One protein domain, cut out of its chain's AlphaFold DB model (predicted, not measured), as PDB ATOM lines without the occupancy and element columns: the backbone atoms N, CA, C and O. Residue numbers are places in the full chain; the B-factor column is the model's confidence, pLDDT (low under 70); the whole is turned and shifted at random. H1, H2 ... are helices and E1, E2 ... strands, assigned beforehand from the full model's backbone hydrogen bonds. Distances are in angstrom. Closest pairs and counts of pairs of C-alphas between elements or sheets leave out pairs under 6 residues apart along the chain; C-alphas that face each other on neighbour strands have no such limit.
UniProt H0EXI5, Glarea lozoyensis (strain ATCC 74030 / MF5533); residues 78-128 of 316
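Overview. This is residues 78 to 128 of the 316 residues of a protein of Glarea lozoyensis (strain ATCC 74030 / MF5533) (UniProt H0EXI5). Picture an open, three-sided frame: a two-stranded hairpin, E1 and E2, makes one arm, and the helix H1 makes the second, meeting the hairpin at a corner where E2 ends and H1 begins. The tail, residues 115 to 128, folds back from the far end of H1 as the third side, with the hairpin's turn, residues 87 to 92, sticking out at the other end of the hairpin. The printed part has 51 residues with two named strands and one named helix, in the order E1, E2, H1; the sheet's order is E1 - E2, antiparallel, and the class is mixed, helices and strands. The whole is loose, with a radius of gyration of the C-alphas of 14.2 A, and flat, spanning 36 by 29 by 15 A.

Arrangement. Begin at Gly 78 and go on to E1, residues 81 to 87, and E2, residues 92 to 97, which form a hairpin. They are antiparallel neighbours, with 168 degrees between their N-to-C directions. Look at C-alphas 84 and 95, which face each other at 4.7 A, and at N 85 and O 94, within hydrogen-bond range at 2.8 A. Nearer the turn you find N 87 and O 92 at 2.9 A. H1, residues 98 to 114, follows E2 over a tight link with 0 residues between them. Its closest C-alphas to E1 are those of Ala 82 and Tyr 98, 5.1 A apart, while the centres of E1 and H1 are 17.3 A apart. In H1 every O i to N i+4 pair is within hydrogen-bond range.

Along the chain. Find C-alpha 81 at (29.313, 7.131, 148.328); from there E1 runs 16.9 A to C-alpha 87. After a tight link of 4 residues, E2 runs 16.6 A from C-alpha 92 to C-alpha 97 at (28.355, 11.111, 148.376). H1 then covers 24.1 A from Tyr 98 to Asp 114, where you find the C-alpha at (18.987, 29.973, 163.191).

Size, cuts and confidence. The two C-alphas farthest apart are those of Lys 91 and Gly 120, at 38.2 A, and those of Gly 78 and Pro 128, first and last printed, are 28.9 A apart. The printed part has no cut. Residues 87 to 92 stand free; 87 belongs to E1 and 92 to E2. After H1, look along residues 115 to 128, a stretch of 14 residues with no named element, whose C-alphas lie 12 to 20 A from the mean of the C-alphas. The mean pLDDT of the printed part is 80.4, and the model's confidence is under 70 at residue 88, residue 121 and residues 123 to 128.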
ATOM      1  N   GLY A  78      35.447  13.068 148.662       97.06
ATOM      2  CA  GLY A  78      34.144  13.741 148.604       97.06
ATOM      3  C   GLY A  78      33.142  13.098 147.640       97.06
ATOM      4  O   GLY A  78      31.957  13.040 147.957       97.06
ATOM      5  N   ASP A  79      33.611  12.556 146.515       98.06
ATOM      6  CA  ASP A  79      32.760  11.909 145.505       98.06
ATOM      7  C   ASP A  79      32.467  10.426 145.809       98.06
ATOM      8  O   ASP A  79      31.682   9.783 145.109       98.06
ATOM      9  N   GLN A  80      33.063   9.858 146.864       97.38
ATOM     10  CA  GLN A  80      32.746   8.494 147.286       97.38
ATOM     11  C   GLN A  80      31.366   8.443 147.945       97.38
ATOM     12  O   GLN A  80      30.969   9.354 148.670       97.38
ATOM     13  N   THR A  81      30.626   7.358 147.705       96.31
ATOM     14  CA  THR A  81      29.313   7.131 148.328       96.31
ATOM     15  C   THR A  81      29.454   6.957 149.845       96.31
ATOM     16  O   THR A  81      30.155   6.050 150.287       96.31
ATOM     17  N   ALA A  82      28.747   7.783 150.619       88.56
ATOM     18  CA  ALA A  82      28.656   7.716 152.078       88.56
ATOM     19  C   ALA A  82      27.383   6.988 152.543       88.56
ATOM     20  O   ALA A  82      27.447   6.135 153.425       88.56
ATOM     21  N   ILE A  83      26.232   7.282 151.921       84.25
ATOM     22  CA  ILE A  83      24.936   6.670 152.261       84.25
ATOM     23  C   ILE A  83      24.337   6.003 151.027       84.25
ATOM     24  O   ILE A  83      24.280   6.592 149.946       84.25
ATOM     25  N   ILE A  84      23.839   4.779 151.204       84.44
ATOM     26  CA  ILE A  84      22.957   4.102 150.252       84.44
ATOM     27  C   ILE A  84      21.576   4.043 150.898       84.44
ATOM     28  O   ILE A  84      21.368   3.312 151.863       84.44
ATOM     29  N   TRP A  85      20.641   4.823 150.368       72.56
ATOM     30  CA  TRP A  85      19.243   4.800 150.774       72.56
ATOM     31  C   TRP A  85      18.480   3.807 149.901       72.56
ATOM     32  O   TRP A  85      18.447   3.957 148.678       72.56
ATOM     33  N   ASP A  86      17.855   2.808 150.520       80.00
ATOM     34  CA  ASP A  86      16.981   1.844 149.849       80.00
ATOM     35  C   ASP A  86      15.686   1.707 150.650       80.00
ATOM     36  O   ASP A  86      15.655   1.109 151.725       80.00
ATOM     37  N   SER A  87      14.618   2.311 150.136       73.38
ATOM     38  CA  SER A  87      13.291   2.238 150.734       73.38
ATOM     39  C   SER A  87      12.437   1.256 149.935       73.38
ATOM     40  O   SER A  87      11.994   1.593 148.829       73.38
ATOM     41  N   PRO A  88      12.146   0.056 150.470       68.88
ATOM     42  CA  PRO A  88      11.281  -0.901 149.788       68.88
ATOM     43  C   PRO A  88       9.828  -0.412 149.719       68.88
ATOM     44  O   PRO A  88       9.123  -0.726 148.762       68.88
ATOM     45  N   VAL A  89       9.399   0.403 150.692       73.00
ATOM     46  CA  VAL A  89       8.041   0.966 150.771       73.00
ATOM     47  C   VAL A  89       7.809   1.977 149.653       73.00
ATOM     48  O   VAL A  89       6.815   1.896 148.935       73.00
ATOM     49  N   THR A  90       8.747   2.907 149.462       76.94
ATOM     50  CA  THR A  90       8.639   3.934 148.411       76.94
ATOM     51  C   THR A  90       9.261   3.487 147.087       76.94
ATOM     52  O   THR A  90       9.193   4.215 146.099       76.94
ATOM     53  N   LYS A  91       9.874   2.293 147.054       82.69
ATOM     54  CA  LYS A  91      10.644   1.743 145.923       82.69
ATOM     55  C   LYS A  91      11.723   2.706 145.418       82.69
ATOM     56  O   LYS A  91      12.041   2.734 144.230       82.69
ATOM     57  N   THR A  92      12.279   3.510 146.320       75.69
ATOM     58  CA  THR A  92      13.259   4.550 145.996       75.69
ATOM     59  C   THR A  92      14.648   4.084 146.391       75.69
ATOM     60  O   THR A  92      14.856   3.653 147.525       75.69
ATOM     61  N   LYS A  93      15.603   4.222 145.468       87.62
ATOM     62  CA  LYS A  93      17.022   3.977 145.724       87.62
ATOM     63  C   LYS A  93      17.818   5.229 145.417       87.62
ATOM     64  O   LYS A  93      17.693   5.773 144.322       87.62
ATOM     65  N   GLN A  94      18.628   5.672 146.365       84.38
ATOM     66  CA  GLN A  94      19.480   6.845 146.220       84.38
ATOM     67  C   GLN A  94      20.855   6.567 146.819       84.38
ATOM     68  O   GLN A  94      21.013   5.735 147.712       84.38
ATOM     69  N   LYS A  95      21.863   7.262 146.302       90.38
ATOM     70  CA  LYS A  95      23.213   7.274 146.856       90.38
ATOM     71  C   LYS A  95      23.582   8.720 147.132       90.38
ATOM     72  O   LYS A  95      23.401   9.550 146.249       90.38
ATOM     73  N   TYR A  96      24.108   8.978 148.319       86.69
ATOM     74  CA  TYR A  96      24.638  10.279 148.708       86.69
ATOM     75  C   TYR A  96      26.148  10.153 148.855       86.69
ATOM     76  O   TYR A  96      26.629   9.234 149.526       86.69
ATOM     77  N   THR A  97      26.902  11.030 148.197       97.00
ATOM     78  CA  THR A  97      28.355  11.111 148.376       97.00
ATOM     79  C   THR A  97      28.711  11.798 149.695       97.00
ATOM     80  O   THR A  97      27.859  12.440 150.307       97.00
ATOM     81  N   TYR A  98      29.963  11.687 150.147       96.81
ATOM     82  CA  TYR A  98      30.433  12.427 151.326       96.81
ATOM     83  C   TYR A  98      30.249  13.939 151.177       96.81
ATOM     84  O   TYR A  98      29.874  14.595 152.141       96.81
ATOM     85  N   LYS A  99      30.474  14.485 149.975       97.44
ATOM     86  CA  LYS A  99      30.270  15.909 149.695       97.44
ATOM     87  C   LYS A  99      28.798  16.305 149.811       97.44
ATOM     88  O   LYS A  99      28.491  17.264 150.498       97.44
ATOM     89  N   GLN A 100      27.893  15.533 149.204       93.62
ATOM     90  CA  GLN A 100      26.454  15.795 149.314       93.62
ATOM     91  C   GLN A 100      25.972  15.680 150.761       93.62
ATOM     92  O   GLN A 100      25.192  16.501 151.218       93.62
ATOM     93  N   LEU A 101      26.453  14.671 151.492       91.94
ATOM     94  CA  LEU A 101      26.123  14.510 152.903       91.94
ATOM     95  C   LEU A 101      26.629  15.688 153.745       91.94
ATOM     96  O   LEU A 101      25.913  16.130 154.635       91.94
ATOM     97  N   LEU A 102      27.839  16.188 153.467       94.56
ATOM     98  CA  LEU A 102      28.382  17.365 154.141       94.56
ATOM     99  C   LEU A 102      27.493  18.587 153.905       94.56
ATOM    100  O   LEU A 102      27.077  19.204 154.878       94.56
ATOM    101  N   ASP A 103      27.144  18.865 152.646       93.94
ATOM    102  CA  ASP A 103      26.285  19.995 152.285       93.94
ATOM    103  C   ASP A 103      24.931  19.924 153.034       93.94
ATOM    104  O   ASP A 103      24.507  20.899 153.652       93.94
ATOM    105  N   GLU A 104      24.275  18.755 153.059       86.00
ATOM    106  CA  GLU A 104      22.999  18.550 153.771       86.00
ATOM    107  C   GLU A 104      23.131  18.742 155.294       86.00
ATOM    108  O   GLU A 104      22.285  19.375 155.932       86.00
ATOM    109  N   VAL A 105      24.207  18.221 155.896       84.25
ATOM    110  CA  VAL A 105      24.468  18.362 157.336       84.25
ATOM    111  C   VAL A 105      24.778  19.814 157.705       84.25
ATOM    112  O   VAL A 105      24.282  20.293 158.725       84.25
ATOM    113  N   GLU A 106      25.553  20.532 156.890       92.25
ATOM    114  CA  GLU A 106      25.869  21.948 157.106       92.25
ATOM    115  C   GLU A 106      24.624  22.831 156.998       92.25
ATOM    116  O   GLU A 106      24.411  23.698 157.852       92.25
ATOM    117  N   VAL A 107      23.770  22.583 155.997       90.62
ATOM    118  CA  VAL A 107      22.486  23.278 155.845       90.62
ATOM    119  C   VAL A 107      21.600  23.023 157.063       90.62
ATOM    120  O   VAL A 107      21.117  23.978 157.672       90.62
ATOM    121  N   PHE A 108      21.429  21.764 157.478       80.19
ATOM    122  CA  PHE A 108      20.601  21.436 158.640       80.19
ATOM    123  C   PHE A 108      21.162  22.017 159.946       80.19
ATOM    124  O   PHE A 108      20.414  22.570 160.751       80.19
ATOM    125  N   ALA A 109      22.482  21.973 160.150       80.44
ATOM    126  CA  ALA A 109      23.134  22.617 161.289       80.44
ATOM    127  C   ALA A 109      22.958  24.147 161.269       80.44
ATOM    128  O   ALA A 109      22.837  24.766 162.328       80.44
ATOM    129  N   GLY A 110      22.928  24.758 160.079       85.81
ATOM    130  CA  GLY A 110      22.572  26.161 159.883       85.81
ATOM    131  C   GLY A 110      21.151  26.467 160.342       85.81
ATOM    132  O   GLY A 110      20.972  27.365 161.158       85.81
ATOM    133  N   VAL A 111      20.177  25.660 159.914       84.88
ATOM    134  CA  VAL A 111      18.774  25.782 160.347       84.88
ATOM    135  C   VAL A 111      18.651  25.668 161.866       84.88
ATOM    136  O   VAL A 111      18.046  26.530 162.489       84.88
ATOM    137  N   LEU A 112      19.269  24.659 162.491       74.69
ATOM    138  CA  LEU A 112      19.226  24.514 163.954       74.69
ATOM    139  C   LEU A 112      19.810  25.739 164.671       74.69
ATOM    140  O   LEU A 112      19.267  26.188 165.678       74.69
ATOM    141  N   ARG A 113      20.907  26.296 164.151       88.25
ATOM    142  CA  ARG A 113      21.525  27.502 164.711       88.25
ATOM    143  C   ARG A 113      20.623  28.730 164.563       88.25
ATOM    144  O   ARG A 113      20.562  29.524 165.501       88.25
ATOM    145  N   ASP A 114      19.934  28.877 163.434       88.38
ATOM    146  CA  ASP A 114      18.987  29.973 163.191       88.38
ATOM    147  C   ASP A 114      17.743  29.857 164.092       88.38
ATOM    148  O   ASP A 114      17.254  30.867 164.596       88.38
ATOM    149  N   GLU A 115      17.320  28.630 164.413       79.44
ATOM    150  CA  GLU A 115      16.309  28.326 165.442       79.44
ATOM    151  C   GLU A 115      16.841  28.479 166.885       79.44
ATOM    152  O   GLU A 115      16.140  28.217 167.864       79.44
ATOM    153  N   GLY A 116      18.088  28.930 167.049       82.19
ATOM    154  CA  GLY A 116      18.674  29.288 168.337       82.19
ATOM    155  C   GLY A 116      19.315  28.138 169.112       82.19
ATOM    156  O   GLY A 116      19.717  28.367 170.256       82.19
ATOM    157  N   VAL A 117      19.456  26.947 168.515       73.94
ATOM    158  CA  VAL A 117      20.130  25.792 169.133       73.94
ATOM    159  C   VAL A 117      21.616  26.091 169.336       73.94
ATOM    160  O   VAL A 117      22.332  26.500 168.417       73.94
ATOM    161  N   LYS A 118      22.104  25.853 170.553       78.38
ATOM    162  CA  LYS A 118      23.488  26.086 170.979       78.38
ATOM    163  C   LYS A 118      24.139  24.802 171.478       78.38
ATOM    164  O   LYS A 118      23.498  23.796 171.776       78.38
ATOM    165  N   LYS A 119      25.468  24.843 171.604       84.44
ATOM    166  CA  LYS A 119      26.237  23.764 172.232       84.44
ATOM    167  C   LYS A 119      25.708  23.514 173.651       84.44
ATOM    168  O   LYS A 119      25.805  24.398 174.495       84.44
ATOM    169  N   GLY A 120      25.243  22.291 173.900       82.69
ATOM    170  CA  GLY A 120      24.691  21.861 175.188       82.69
ATOM    171  C   GLY A 120      23.168  21.721 175.201       82.69
ATOM    172  O   GLY A 120      22.652  21.069 176.103       82.69
ATOM    173  N   ASP A 121      22.470  22.256 174.197       69.56
ATOM    174  CA  ASP A 121      21.020  22.102 174.076       69.56
ATOM    175  C   ASP A 121      20.650  20.682 173.609       69.56
ATOM    176  O   ASP A 121      21.404  20.020 172.889       69.56
ATOM    177  N   VAL A 122      19.471  20.209 174.020       75.00
ATOM    178  CA  VAL A 122      18.960  18.866 173.707       75.00
ATOM    179  C   VAL A 122      17.955  18.943 172.558       75.00
ATOM    180  O   VAL A 122      16.979  19.686 172.636       75.00
ATOM    181  N   VAL A 123      18.156  18.130 171.516       55.00
ATOM    182  CA  VAL A 123      17.253  18.007 170.356       55.00
ATOM    183  C   VAL A 123      16.751  16.563 170.255       55.00
ATOM    184  O   VAL A 123      17.550  15.628 170.238       55.00
ATOM    185  N   LEU A 124      15.429  16.369 170.193       52.16
ATOM    186  CA  LEU A 124      14.793  15.047 170.106       52.16
ATOM    187  C   LEU A 124      14.593  14.606 168.642       52.16
ATOM    188  O   LEU A 124      14.106  15.385 167.827       52.16
ATOM    189  N   VAL A 125      14.902  13.341 168.328       43.75
ATOM    190  CA  VAL A 125      14.755  12.724 166.990       43.75
ATOM    191  C   VAL A 125      14.075  11.346 167.116       43.75
ATOM    192  O   VAL A 125      14.360  10.620 168.065       43.75
ATOM    193  N   TYR A 126      13.188  10.959 166.182       37.94
ATOM    194  CA  TYR A 126      12.421   9.693 166.219       37.94
ATOM    195  C   TYR A 126      12.463   8.926 164.878       37.94
ATOM    196  O   TYR A 126      12.149   9.504 163.838       37.94
ATOM    197  N   THR A 127      12.812   7.625 164.888       46.03
ATOM    198  CA  THR A 127      12.921   6.748 163.687       46.03
ATOM    199  C   THR A 127      12.528   5.273 163.965       46.03
ATOM    200  O   THR A 127      12.736   4.818 165.089       46.03
ATOM    201  N   PRO A 128      12.014   4.489 162.984       41.41
ATOM    202  CA  PRO A 128      11.551   3.096 163.181       41.41
ATOM    203  C   PRO A 128      12.621   1.986 162.978       41.41
ATOM    204  O   PRO A 128      13.665   2.222 162.376       41.41
TER     205      PRO A 128